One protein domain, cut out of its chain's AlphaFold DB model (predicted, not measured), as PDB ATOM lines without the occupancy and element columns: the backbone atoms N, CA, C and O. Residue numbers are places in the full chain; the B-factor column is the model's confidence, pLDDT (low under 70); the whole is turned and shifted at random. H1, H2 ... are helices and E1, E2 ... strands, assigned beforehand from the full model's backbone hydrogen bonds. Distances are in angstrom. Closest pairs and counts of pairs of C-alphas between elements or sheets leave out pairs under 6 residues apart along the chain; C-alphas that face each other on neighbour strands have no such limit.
ATOM      1  N   ARG A  21     -37.864  15.565  -7.383       80.44
ATOM      2  CA  ARG A  21     -36.399  15.477  -7.258       80.44
ATOM      3  C   ARG A  21     -35.647  15.624  -8.591       80.44
ATOM      4  O   ARG A  21     -34.430  15.740  -8.571       80.44
ATOM      5  N   PHE A  22     -36.353  15.558  -9.718       83.31
ATOM      6  CA  PHE A  22     -35.816  15.743 -11.073       83.31
ATOM      7  C   PHE A  22     -36.322  17.029 -11.732       83.31
ATOM      8  O   PHE A  22     -36.091  17.245 -12.916       83.31
ATOM      9  N   GLU A  23     -37.011  17.854 -10.950       90.06
ATOM     10  CA  GLU A  23     -37.640  19.103 -11.352       90.06
ATOM     11  C   GLU A  23     -37.205  20.206 -10.376       90.06
ATOM     12  O   GLU A  23     -36.388  19.963  -9.481       90.06
ATOM     13  N   ALA A  24     -37.732  21.419 -10.532       89.31
ATOM     14  CA  ALA A  24     -37.427  22.569  -9.683       89.31
ATOM     15  C   ALA A  24     -38.654  22.966  -8.837       89.31
ATOM     16  O   ALA A  24     -39.399  23.874  -9.215       89.31
ATOM     17  N   PRO A  25     -38.929  22.282  -7.710       89.69
ATOM     18  CA  PRO A  25     -39.996  22.674  -6.797       89.69
ATOM     19  C   PRO A  25     -39.663  23.976  -6.065       89.69
ATOM     20  O   PRO A  25     -38.500  24.352  -5.905       89.69
ATOM     21  N   CYS A  26     -40.698  24.649  -5.566       88.75
ATOM     22  CA  CYS A  26     -40.512  25.784  -4.673       88.75
ATOM     23  C   CYS A  26     -39.820  25.326  -3.373       88.75
ATOM     24  O   CYS A  26     -40.284  24.392  -2.718       88.75
ATOM     25  N   SER A  27     -38.728  25.981  -2.979       84.56
ATOM     26  CA  SER A  27     -37.902  25.616  -1.818       84.56
ATOM     27  C   SER A  27     -38.644  25.724  -0.483       84.56
ATOM     28  O   SER A  27     -38.369  24.958   0.436       84.56
ATOM     29  N   VAL A  28     -39.654  26.593  -0.400       84.19
ATOM     30  CA  VAL A  28     -40.584  26.690   0.741       84.19
ATOM     31  C   VAL A  28     -41.738  25.682   0.675       84.19
ATOM     32  O   VAL A  28     -42.634  25.704   1.510       84.19
ATOM     33  N   SER A  29     -41.717  24.763  -0.296       83.44
ATOM     34  CA  SER A  29     -42.651  23.635  -0.410       83.44
ATOM     35  C   SER A  29     -44.132  24.034  -0.476       83.44
ATOM     36  O   SER A  29     -44.994  23.300  -0.005       83.44
ATOM     37  N   CYS A  30     -44.456  25.160  -1.123       85.62
ATOM     38  CA  CYS A  30     -45.840  25.631  -1.284       85.62
ATOM     39  C   CYS A  30     -46.697  24.803  -2.267       85.62
ATOM     40  O   CYS A  30     -47.850  25.142  -2.515       85.62
ATOM     41  N   GLY A  31     -46.133  23.743  -2.853       84.50
ATOM     42  CA  GLY A  31     -46.797  22.861  -3.820       84.50
ATOM     43  C   GLY A  31     -46.561  23.224  -5.289       84.50
ATOM     44  O   GLY A  31     -46.792  22.380  -6.151       84.50
ATOM     45  N   ARG A  32     -46.046  24.424  -5.581       87.81
ATOM     46  CA  ARG A  32     -45.677  24.834  -6.945       87.81
ATOM     47  C   ARG A  32     -44.355  24.227  -7.400       87.81
ATOM     48  O   ARG A  32     -43.448  23.995  -6.590       87.81
ATOM     49  N   ILE A  33     -44.228  24.027  -8.708       90.12
ATOM     50  CA  ILE A  33     -43.072  23.385  -9.328       90.12
ATOM     51  C   ILE A  33     -42.851  23.886 -10.754       90.12
ATOM     52  O   ILE A  33     -43.798  24.214 -11.457       90.12
ATOM     53  N   CYS A  34     -41.593  23.924 -11.177       90.00
ATOM     54  CA  CYS A  34     -41.200  24.194 -12.555       90.00
ATOM     55  C   CYS A  34     -40.455  22.989 -13.121       90.00
ATOM     56  O   CYS A  34     -39.759  22.284 -12.380       90.00
ATOM     57  N   HIS A  35     -40.523  22.791 -14.440       90.50
ATOM     58  CA  HIS A  35     -39.608  21.855 -15.078       90.50
ATOM     59  C   HIS A  35     -38.167  22.328 -14.892       90.50
ATOM     60  O   HIS A  35     -37.869  23.528 -14.981       90.50
ATOM     61  N   LEU A  36     -37.250  21.387 -14.682       86.44
ATOM     62  CA  LEU A  36     -35.824  21.705 -14.602       86.44
ATOM     63  C   LEU A  36     -35.339  22.402 -15.882       86.44
ATOM     64  O   LEU A  36     -34.588  23.372 -15.809       86.44
ATOM     65  N   ASP A  37     -35.811  21.948 -17.042       85.25
ATOM     66  CA  ASP A  37     -35.421  22.507 -18.339       85.25
ATOM     67  C   ASP A  37     -36.003  23.904 -18.568       85.25
ATOM     68  O   ASP A  37     -35.277  24.789 -19.013       85.25
ATOM     69  N   CYS A  38     -37.259  24.152 -18.175       86.88
ATOM     70  CA  CYS A  38     -37.830  25.503 -18.191       86.88
ATOM     71  C   CYS A  38     -37.030  26.452 -17.297       86.88
ATOM     72  O   CYS A  38     -36.762  27.589 -17.678       86.88
ATOM     73  N   THR A  39     -36.599  25.968 -16.130       83.44
ATOM     74  CA  THR A  39     -35.777  26.761 -15.215       83.44
ATOM     75  C   THR A  39     -34.413  27.071 -15.834       83.44
ATOM     76  O   THR A  39     -33.969  28.212 -15.796       83.44
ATOM     77  N   ARG A  40     -33.761  26.093 -16.474       79.81
ATOM     78  CA  ARG A  40     -32.488  26.291 -17.192       79.81
ATOM     79  C   ARG A  40     -32.617  27.286 -18.342       79.81
ATOM     80  O   ARG A  40     -31.801  28.198 -18.433       79.81
ATOM     81  N   ALA A  41     -33.638  27.133 -19.180       80.25
ATOM     82  CA  ALA A  41     -33.892  28.028 -20.303       80.25
ATOM     83  C   ALA A  41     -34.148  29.465 -19.824       80.25
ATOM     84  O   ALA A  41     -33.577  30.404 -20.368       80.25
ATOM     85  N   TYR A  42     -34.935  29.638 -18.759       76.50
ATOM     86  CA  TYR A  42     -35.189  30.952 -18.166       76.50
ATOM     87  C   TYR A  42     -33.905  31.626 -17.661       76.50
ATOM     88  O   TYR A  42     -33.704  32.820 -17.849       76.50
ATOM     89  N   LEU A  43     -32.997  30.878 -17.037       70.75
ATOM     90  CA  LEU A  43     -31.731  31.441 -16.555       70.75
ATOM     91  C   LEU A  43     -30.819  31.881 -17.700       70.75
ATOM     92  O   LEU A  43     -30.211  32.949 -17.626       70.75
ATOM     93  N   GLN A  44     -30.780  31.089 -18.774       71.25
ATOM     94  CA  GLN A  44     -30.034  31.422 -19.984       71.25
ATOM     95  C   GLN A  44     -30.560  32.706 -20.639       71.25
ATOM     96  O   GLN A  44     -29.759  33.532 -21.069       71.25
ATOM     97  N   THR A  45     -31.881  32.928 -20.673       71.19
ATOM     98  CA  THR A  45     -32.450  34.171 -21.231       71.19
ATOM     99  C   THR A  45     -32.190  35.398 -20.357       71.19
ATOM    100  O   THR A  45     -32.137  36.509 -20.875       71.19
ATOM    101  N   GLN A  46     -31.976  35.219 -19.052       64.62
ATOM    102  CA  GLN A  46     -31.642  36.299 -18.118       64.62
ATOM    103  C   GLN A  46     -30.137  36.652 -18.103       64.62
ATOM    104  O   GLN A  46     -29.720  37.457 -17.270       64.62
ATOM    105  N   ASN A  47     -29.310  36.067 -18.988       60.16
ATOM    106  CA  ASN A  47     -27.836  36.157 -18.955       60.16
ATOM    107  C   ASN A  47     -27.236  35.769 -17.591       60.16
ATOM    108  O   ASN A  47     -26.161  36.229 -17.204       60.16
ATOM    109  N   VAL A  48     -27.937  34.922 -16.841       58.28
ATOM    110  CA  VAL A  48     -27.451  34.407 -15.569       58.28
ATOM    111  C   VAL A  48     -26.703  33.118 -15.868       58.28
ATOM    112  O   VAL A  48     -27.254  32.215 -16.500       58.28
ATOM    113  N   ALA A  49     -25.444  33.038 -15.429       53.66
ATOM    114  CA  ALA A  49     -24.639  31.839 -15.600       53.66
ATOM    115  C   ALA A  49     -25.411  30.609 -15.089       53.66
ATOM    116  O   ALA A  49     -26.060  30.643 -14.034       53.66
ATOM    117  N   SER A  50     -25.376  29.548 -15.899       53.75
ATOM    118  CA  SER A  50     -25.999  28.249 -15.647       53.75
ATOM    119  C   SER A  50     -25.786  27.776 -14.204       53.75
ATOM    120  O   SER A  50     -24.835  28.179 -13.538       53.75
ATOM    121  N   PHE A  51     -26.611  26.830 -13.745       55.91
ATOM    122  CA  PHE A  51     -26.509  26.158 -12.432       55.91
ATOM    123  C   PHE A  51     -25.118  25.599 -12.051       55.91
ATOM    124  O   PHE A  51     -24.948  25.088 -10.947       55.91
ATOM    125  N   GLU A  52     -24.149  25.642 -12.960       53.50
ATOM    126  CA  GLU A  52     -22.797  25.113 -12.811       53.50
ATOM    127  C   GLU A  52     -21.855  26.057 -12.044       53.50
ATOM    128  O   GLU A  52     -20.925  25.569 -11.412       53.50
ATOM    129  N   ASP A  53     -22.110  27.371 -12.030       51.72
ATOM    130  CA  ASP A  53     -21.161  28.364 -11.482       51.72
ATOM    131  C   ASP A  53     -21.551  28.913 -10.093       51.72
ATOM    132  O   ASP A  53     -21.008  29.899  -9.606       51.72
ATOM    133  N   GLY A  54     -22.557  28.322  -9.435       51.41
ATOM    134  CA  GLY A  54     -22.986  28.728  -8.085       51.41
ATOM    135  C   GLY A  54     -23.550  30.157  -7.964       51.41
ATOM    136  O   GLY A  54     -24.051  30.522  -6.907       51.41
ATOM    137  N   SER A  55     -23.538  30.960  -9.030       49.78
ATOM    138  CA  SER A  55     -23.988  32.361  -9.077       49.78
ATOM    139  C   SER A  55     -25.438  32.532  -9.556       49.78
ATOM    140  O   SER A  55     -25.917  33.647  -9.768       49.78
ATOM    141  N   THR A  56     -26.164  31.426  -9.722       58.47
ATOM    142  CA  THR A  56     -27.495  31.401 -10.330       58.47
ATOM    143  C   THR A  56     -28.527  32.188  -9.512       58.47
ATOM    144  O   THR A  56     -28.720  31.939  -8.334       58.47
ATOM    145  N   ARG A  57     -29.267  33.110 -10.128       62.38
ATOM    146  CA  ARG A  57     -30.487  33.707  -9.557       62.38
ATOM    147  C   ARG A  57     -31.691  32.859  -9.941       62.38
ATOM    148  O   ARG A  57     -32.060  32.848 -11.102       62.38
ATOM    149  N   LEU A  58     -32.286  32.147  -8.991       73.69
ATOM    150  CA  LEU A  58     -33.428  31.261  -9.249       73.69
ATOM    151  C   LEU A  58     -34.708  32.039  -9.612       73.69
ATOM    152  O   LEU A  58     -34.811  33.235  -9.346       73.69
ATOM    153  N   ILE A  59     -35.697  31.343 -10.180       79.12
ATOM    154  CA  ILE A  59     -37.011  31.925 -10.499       79.12
ATOM    155  C   ILE A  59     -37.763  32.254  -9.198       79.12
ATOM    156  O   ILE A  59     -37.798  31.447  -8.257       79.12
ATOM    157  N   ASP A  60     -38.378  33.435  -9.162       80.94
ATOM    158  CA  ASP A  60     -39.230  33.891  -8.066       80.94
ATOM    159  C   ASP A  60     -40.556  33.112  -8.033       80.94
ATOM    160  O   ASP A  60     -41.165  32.820  -9.059       80.94
ATOM    161  N   CYS A  61     -41.038  32.807  -6.832       82.81
ATOM    162  CA  CYS A  61     -42.402  32.332  -6.591       82.81
ATOM    163  C   CYS A  61     -43.126  33.411  -5.778       82.81
ATOM    164  O   CYS A  61     -42.478  34.133  -5.021       82.81
ATOM    165  N   PRO A  62     -44.467  33.479  -5.790       82.56
ATOM    166  CA  PRO A  62     -45.196  34.349  -4.863       82.56
ATOM    167  C   PRO A  62     -44.836  34.156  -3.377       82.56
ATOM    168  O   PRO A  62     -45.094  35.032  -2.560       82.56
ATOM    169  N   CYS A  63     -44.237  33.018  -3.013       82.00
ATOM    170  CA  CYS A  63     -43.783  32.739  -1.651       82.00
ATOM    171  C   CYS A  63     -42.408  33.343  -1.300       82.00
ATOM    172  O   CYS A  63     -42.017  33.294  -0.138       82.00
ATOM    173  N   GLY A  64     -41.655  33.870  -2.268       76.88
ATOM    174  CA  GLY A  64     -40.331  34.446  -2.039       76.88
ATOM    175  C   GLY A  64     -39.506  34.589  -3.316       76.88
ATOM    176  O   GLY A  64     -39.778  33.952  -4.334       76.88
ATOM    177  N   LYS A  65     -38.464  35.420  -3.254       68.38
ATOM    178  CA  LYS A  65     -37.528  35.580  -4.371       68.38
ATOM    179  C   LYS A  65     -36.570  34.393  -4.458       68.38
ATOM    180  O   LYS A  65     -36.074  33.942  -3.428       68.38
ATOM    181  N   GLY A  66     -36.294  33.913  -5.667       65.56
ATOM    182  CA  GLY A  66     -35.275  32.904  -5.946       65.56
ATOM    183  C   GLY A  66     -35.506  31.554  -5.271       65.56
ATOM    184  O   GLY A  66     -34.616  31.038  -4.600       65.56
ATOM    185  N   VAL A  67     -36.690  30.968  -5.439       71.38
ATOM    186  CA  VAL A  67     -37.111  29.787  -4.661       71.38
ATOM    187  C   VAL A  67     -37.377  28.537  -5.491       71.38
ATOM    188  O   VAL A  67     -37.392  27.459  -4.907       71.38
ATOM    189  N   TYR A  68     -37.551  28.605  -6.815       83.38
ATOM    190  CA  TYR A  68     -37.628  27.375  -7.617       83.38
ATOM    191  C   TYR A  68     -36.241  26.765  -7.778       83.38
ATOM    192  O   TYR A  68     -35.427  27.219  -8.580       83.38
ATOM    193  N   ALA A  69     -35.976  25.738  -6.977       83.19
ATOM    194  CA  ALA A  69     -34.661  25.145  -6.824       83.19
ATOM    195  C   ALA A  69     -34.744  23.634  -7.050       83.19
ATOM    196  O   ALA A  69     -35.582  22.972  -6.426       83.19
ATOM    197  N   PRO A  70     -33.855  23.047  -7.868       85.25
ATOM    198  CA  PRO A  70     -33.745  21.598  -7.958       85.25
ATOM    199  C   PRO A  70     -33.391  20.998  -6.592       85.25
ATOM    200  O   PRO A  70     -32.839  21.675  -5.725       85.25
ATOM    201  N   ARG A  71     -33.686  19.716  -6.372       88.38
ATOM    202  CA  ARG A  71     -33.326  19.033  -5.117       88.38
ATOM    203  C   ARG A  71     -32.090  18.170  -5.306       88.38
ATOM    204  O   ARG A  71     -31.943  17.490  -6.316       88.38
ATOM    205  N   CYS A  72     -31.227  18.149  -4.299       89.19
ATOM    206  CA  CYS A  72     -30.089  17.249  -4.268       89.19
ATOM    207  C   CYS A  72     -30.587  15.800  -4.233       89.19
ATOM    208  O   CYS A  72     -31.282  15.399  -3.302       89.19
ATOM    209  N   THR A  73     -30.186  14.985  -5.205       88.62
ATOM    210  CA  THR A  73     -30.565  13.562  -5.270       88.62
ATOM    211  C   THR A  73     -29.974  12.721  -4.123       88.62
ATOM    212  O   THR A  73     -30.426  11.606  -3.869       88.62
ATOM    213  N   VAL A  74     -28.974  13.254  -3.408       89.31
ATOM    214  CA  VAL A  74     -28.315  12.588  -2.274       89.31
ATOM    215  C   VAL A  74     -29.026  12.900  -0.957       89.31
ATOM    216  O   VAL A  74     -29.517  11.984  -0.307       89.31
ATOM    217  N   CYS A  75     -29.089  14.178  -0.561       90.50
ATOM    218  CA  CYS A  75     -29.645  14.587   0.736       90.50
ATOM    219  C   CYS A  75     -31.110  15.044   0.676       90.50
ATOM    220  O   CYS A  75     -31.748  15.201   1.709       90.50
ATOM    221  N   GLY A  76     -31.655  15.293  -0.516       88.06
ATOM    222  CA  GLY A  76     -33.012  15.805  -0.699       88.06
ATOM    223  C   GLY A  76     -33.179  17.300  -0.402       88.06
ATOM    224  O   GLY A  76     -34.263  17.829  -0.638       88.06
ATOM    225  N   CYS A  77     -32.164  18.012   0.086       89.50
ATOM    226  CA  CYS A  77     -32.254  19.459   0.305       89.50
ATOM    227  C   CYS A  77     -32.297  20.229  -1.028       89.50
ATOM    228  O   CYS A  77     -31.807  19.741  -2.049       89.50
ATOM    229  N   SER A  78     -32.888  21.426  -1.022       87.50
ATOM    230  CA  SER A  78     -32.886  22.329  -2.179       87.50
ATOM    231  C   SER A  78     -31.466  22.776  -2.527       87.50
ATOM    232  O   SER A  78     -30.681  23.113  -1.645       87.50
ATOM    233  N   LEU A  79     -31.160  22.792  -3.820       85.31
ATOM    234  CA  LEU A  79     -29.899  23.250  -4.390       85.31
ATOM    235  C   LEU A  79     -29.962  24.769  -4.553       85.31
ATOM    236  O   LEU A  79     -30.289  25.278  -5.626       85.31
ATOM    237  N   LEU A  80     -29.731  25.476  -3.446       83.06
ATOM    238  CA  LEU A  80     -29.773  26.932  -3.397       83.06
ATOM    239  C   LEU A  80     -28.365  27.536  -3.578       83.06
ATOM    240  O   LEU A  80     -27.418  27.094  -2.916       83.06
ATOM    241  N   PRO A  81     -28.226  28.574  -4.417       76.81
ATOM    242  CA  PRO A  81     -27.033  29.415  -4.475       76.81
ATOM    243  C   PRO A  81     -26.675  29.996  -3.092       76.81
ATOM    244  O   PRO A  81     -27.583  30.271  -2.302       76.81
ATOM    245  N   PRO A  82     -25.383  30.208  -2.780       77.12
ATOM    246  CA  PRO A  82     -24.215  30.023  -3.647       77.12
ATOM    247  C   PRO A  82     -23.650  28.590  -3.642       77.12
ATOM    248  O   PRO A  82     -22.512  28.364  -4.048       77.12
ATOM    249  N   THR A  83     -24.399  27.614  -3.125       81.50
ATOM    250  CA  THR A  83     -23.874  26.262  -2.901       81.50
ATOM    251  C   THR A  83     -23.502  25.589  -4.227       81.50
ATOM    252  O   THR A  83     -24.373  25.464  -5.089       81.50
ATOM    253  N   PRO A  84     -22.261  25.091  -4.400       82.69
ATOM    254  CA  PRO A  84     -21.850  24.426  -5.633       82.69
ATOM    255  C   PRO A  84     -22.671  23.166  -5.928       82.69
ATOM    256  O   PRO A  84     -22.857  22.297  -5.063       82.69
ATOM    257  N   VAL A  85     -23.110  23.042  -7.179       85.31
ATOM    258  CA  VAL A  85     -23.953  21.950  -7.682       85.31
ATOM    259  C   VAL A  85     -23.219  21.215  -8.800       85.31
ATOM    260  O   VAL A  85     -22.468  21.813  -9.560       85.31
ATOM    261  N   MET A  86     -23.450  19.911  -8.925       85.56
ATOM    262  CA  MET A  86     -22.961  19.118 -10.050       85.56
ATOM    263  C   MET A  86     -24.005  18.120 -10.547       85.56
ATOM    264  O   MET A  86     -24.889  17.683  -9.802       85.56
ATOM    265  N   GLN A  87     -23.883  17.743 -11.818       85.50
ATOM    266  CA  GLN A  87     -24.659  16.653 -12.402       85.50
ATOM    267  C   GLN A  87     -24.106  15.317 -11.920       85.50
ATOM    268  O   GLN A  87     -22.901  15.082 -11.968       85.50
ATOM    269  N   THR A  88     -24.985  14.417 -11.485       86.62
ATOM    270  CA  THR A  88     -24.556  13.088 -11.048       86.62
ATOM    271  C   THR A  88     -24.438  12.110 -12.202       86.62
ATOM    272  O   THR A  88     -23.821  11.082 -12.019       86.62
ATOM    273  N   CYS A  89     -24.999  12.364 -13.386       85.19
ATOM    274  CA  CYS A  89     -24.919  11.449 -14.531       85.19
ATOM    275  C   CYS A  89     -24.646  12.200 -15.838       85.19
ATOM    276  O   CYS A  89     -25.153  13.306 -16.020       85.19
ATOM    277  N   ALA A  90     -23.898  11.572 -16.749       77.62
ATOM    278  CA  ALA A  90     -23.480  12.179 -18.011       77.62
ATOM    279  C   ALA A  90     -24.659  12.552 -18.925       77.62
ATOM    280  O   ALA A  90     -25.770  12.008 -18.814       77.62
ATOM    281  N   ALA A  91     -24.379  13.428 -19.892       72.12
ATOM    282  CA  ALA A  91     -25.261  13.676 -21.026       72.12
ATOM    283  C   ALA A  91     -25.636  12.347 -21.733       72.12
ATOM    284  O   ALA A  91     -24.828  11.412 -21.792       72.12
ATOM    285  N   PRO A  92     -26.877  12.203 -22.231       71.62
ATOM    286  CA  PRO A  92     -27.901  13.242 -22.371       71.62
ATOM    287  C   PRO A  92     -28.800  13.418 -21.135       71.62
ATOM    288  O   PRO A  92     -29.732  14.209 -21.183       71.62
ATOM    289  N   CYS A  93     -28.572  12.683 -20.037       82.56
ATOM    290  CA  CYS A  93     -29.465  12.762 -18.883       82.56
ATOM    291  C   CYS A  93     -29.286  14.077 -18.127       82.56
ATOM    292  O   CYS A  93     -30.211  14.876 -18.111       82.56
ATOM    293  N   GLY A  94     -28.138  14.296 -17.470       76.56
ATOM    294  CA  GLY A  94     -27.794  15.551 -16.776       76.56
ATOM    295  C   GLY A  94     -28.838  16.135 -15.801       76.56
ATOM    296  O   GLY A  94     -28.700  17.282 -15.376       76.56
ATOM    297  N   ARG A  95     -29.912  15.402 -15.473       81.75
ATOM    298  CA  ARG A  95     -31.082  15.885 -14.711       81.75
ATOM    299  C   ARG A  95     -30.995  15.573 -13.225       81.75
ATOM    300  O   ARG A  95     -31.586  16.275 -12.413       81.75
ATOM    301  N   ALA A  96     -30.268  14.522 -12.856       86.38
ATOM    302  CA  ALA A  96     -29.976  14.245 -11.461       86.38
ATOM    303  C   ALA A  96     -28.870  15.201 -10.996       86.38
ATOM    304  O   ALA A  96     -27.734  15.115 -11.461       86.38
ATOM    305  N   LEU A  97     -29.224  16.129 -10.109       87.62
ATOM    306  CA  LEU A  97     -28.318  17.137  -9.566       87.62
ATOM    307  C   LEU A  97     -28.010  16.843  -8.097       87.62
ATOM    308  O   LEU A  97     -28.844  16.308  -7.361       87.62
ATOM    309  N   ALA A  98     -26.815  17.207  -7.648       89.19
ATOM    310  CA  ALA A  98     -26.410  17.087  -6.254       89.19
ATOM    311  C   ALA A  98     -25.489  18.230  -5.826       89.19
ATOM    312  O   ALA A  98     -24.804  18.823  -6.654       89.19
ATOM    313  N   HIS A  99     -25.433  18.498  -4.519       90.75
ATOM    314  CA  HIS A  99     -24.368  19.326  -3.960       90.75
ATOM    315  C   HIS A  99     -23.019  18.668  -4.232       90.75
ATOM    316  O   HIS A  99     -22.894  17.447  -4.070       90.75
ATOM    317  N   ARG A 100     -21.996  19.474  -4.532       89.38
ATOM    318  CA  ARG A 100     -20.625  18.970  -4.685       89.38
ATOM    319  C   ARG A 100     -20.169  18.190  -3.447       89.38
ATOM    320  O   ARG A 100     -19.779  17.037  -3.567       89.38
ATOM    321  N   ALA A 101     -20.386  18.749  -2.256       90.81
ATOM    322  CA  ALA A 101     -20.044  18.099  -0.989       90.81
ATOM    323  C   ALA A 101     -20.747  16.741  -0.779       90.81
ATOM    324  O   ALA A 101     -20.163  15.813  -0.222       90.81
ATOM    325  N   CYS A 102     -21.997  16.597  -1.237       91.56
ATOM    326  CA  CYS A 102     -22.706  15.321  -1.153       91.56
ATOM    327  C   CYS A 102     -22.098  14.274  -2.091       91.56
ATOM    328  O   CYS A 102     -22.013  13.106  -1.717       91.56
ATOM    329  N   MET A 103     -21.676  14.677  -3.289       89.69
ATOM    330  CA  MET A 103     -20.998  13.784  -4.227       89.69
ATOM    331  C   MET A 103     -19.610  13.385  -3.728       89.69
ATOM    332  O   MET A 103     -19.288  12.199  -3.753       89.69
ATOM    333  N   ASP A 104     -18.845  14.326  -3.173       90.31
ATOM    334  CA  ASP A 104     -17.537  14.037  -2.577       90.31
ATOM    335  C   ASP A 104     -17.666  13.017  -1.428       90.31
ATOM    336  O   ASP A 104     -16.845  12.110  -1.293       90.31
ATOM    337  N   ALA A 105     -18.719  13.120  -0.608       90.44
ATOM    338  CA  ALA A 105     -19.007  12.135   0.435       90.44
ATOM    339  C   ALA A 105     -19.325  10.755  -0.161       90.44
ATOM    340  O   ALA A 105     -18.737   9.757   0.249       90.44
ATOM    341  N   VAL A 106     -20.210  10.688  -1.159       89.00
ATOM    342  CA  VAL A 106     -20.570   9.435  -1.847       89.00
ATOM    343  C   VAL A 106     -19.330   8.756  -2.436       89.00
ATOM    344  O   VAL A 106     -19.169   7.547  -2.265       89.00
ATOM    345  N   GLN A 107     -18.428   9.527  -3.049       88.19
ATOM    346  CA  GLN A 107     -17.163   9.031  -3.590       88.19
ATOM    347  C   GLN A 107     -16.238   8.500  -2.489       88.19
ATOM    348  O   GLN A 107     -15.719   7.393  -2.614       88.19
ATOM    349  N   LYS A 108     -16.077   9.236  -1.380       89.56
ATOM    350  CA  LYS A 108     -15.259   8.809  -0.229       89.56
ATOM    351  C   LYS A 108     -15.748   7.504   0.397       89.56
ATOM    352  O   LYS A 108     -14.931   6.693   0.816       89.56
ATOM    353  N   PHE A 109     -17.061   7.288   0.441       89.06
ATOM    354  CA  PHE A 109     -17.654   6.049   0.950       89.06
ATOM    355  C   PHE A 109     -17.731   4.927  -0.097       89.06
ATOM    356  O   PHE A 109     -18.221   3.844   0.216       89.06
ATOM    357  N   GLY A 110     -17.294   5.160  -1.341       84.56
ATOM    358  CA  GLY A 110     -17.396   4.180  -2.427       84.56
ATOM    359  C   GLY A 110     -18.839   3.782  -2.755       84.56
ATOM    360  O   GLY A 110     -19.085   2.697  -3.285       84.56
TER     361      GLY A 110
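What this domain is: This is residues 21 to 110 of the 124 residues of the protein "Hypothetical protein" of Symbiodinium necroappetens (UniProt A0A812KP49). What shape? There is little regular structure: loops join hairpin E1 E2 and H1 near one end to hairpin E3 E4, and H2 makes the other end. What parts? H1, E1, E2, E3, E4 and H2, in order, hold 33 of 90 printed residues, class mixed, both sheets antiparallel. It is compact, radius of gyration of the C-alphas 12.7 A, spanning 41 by 26 by 22 A.

Where its parts are: What comes first? H1 is residues 36 to 45, C-alpha 36 at (-35.824, 21.705, -14.602); E1 is 59 to 61, E2 64 to 68. What last? E3 is 85 to 87, E4 97 to 99, H2 100 to 108, C-alpha 108 at (-15.259, 8.809, -0.229).

How they stand to each other: Which strands pair? Within hydrogen-bond range are N 61 and O 64 in hairpin E1 E2, 3.0 A, and N 86 and O 98 in hairpin E3 E4, 2.9 A. The helices? H1 and H2 are apart; every O i to N i+4 pair in them is within hydrogen-bond range.

The domain as a whole: Any cut? The printed part has no cut; links H1 to E1 and E2 to E3 are long. Low pLDDT? Residues 46 to 57 and 65 to 66 are under 70.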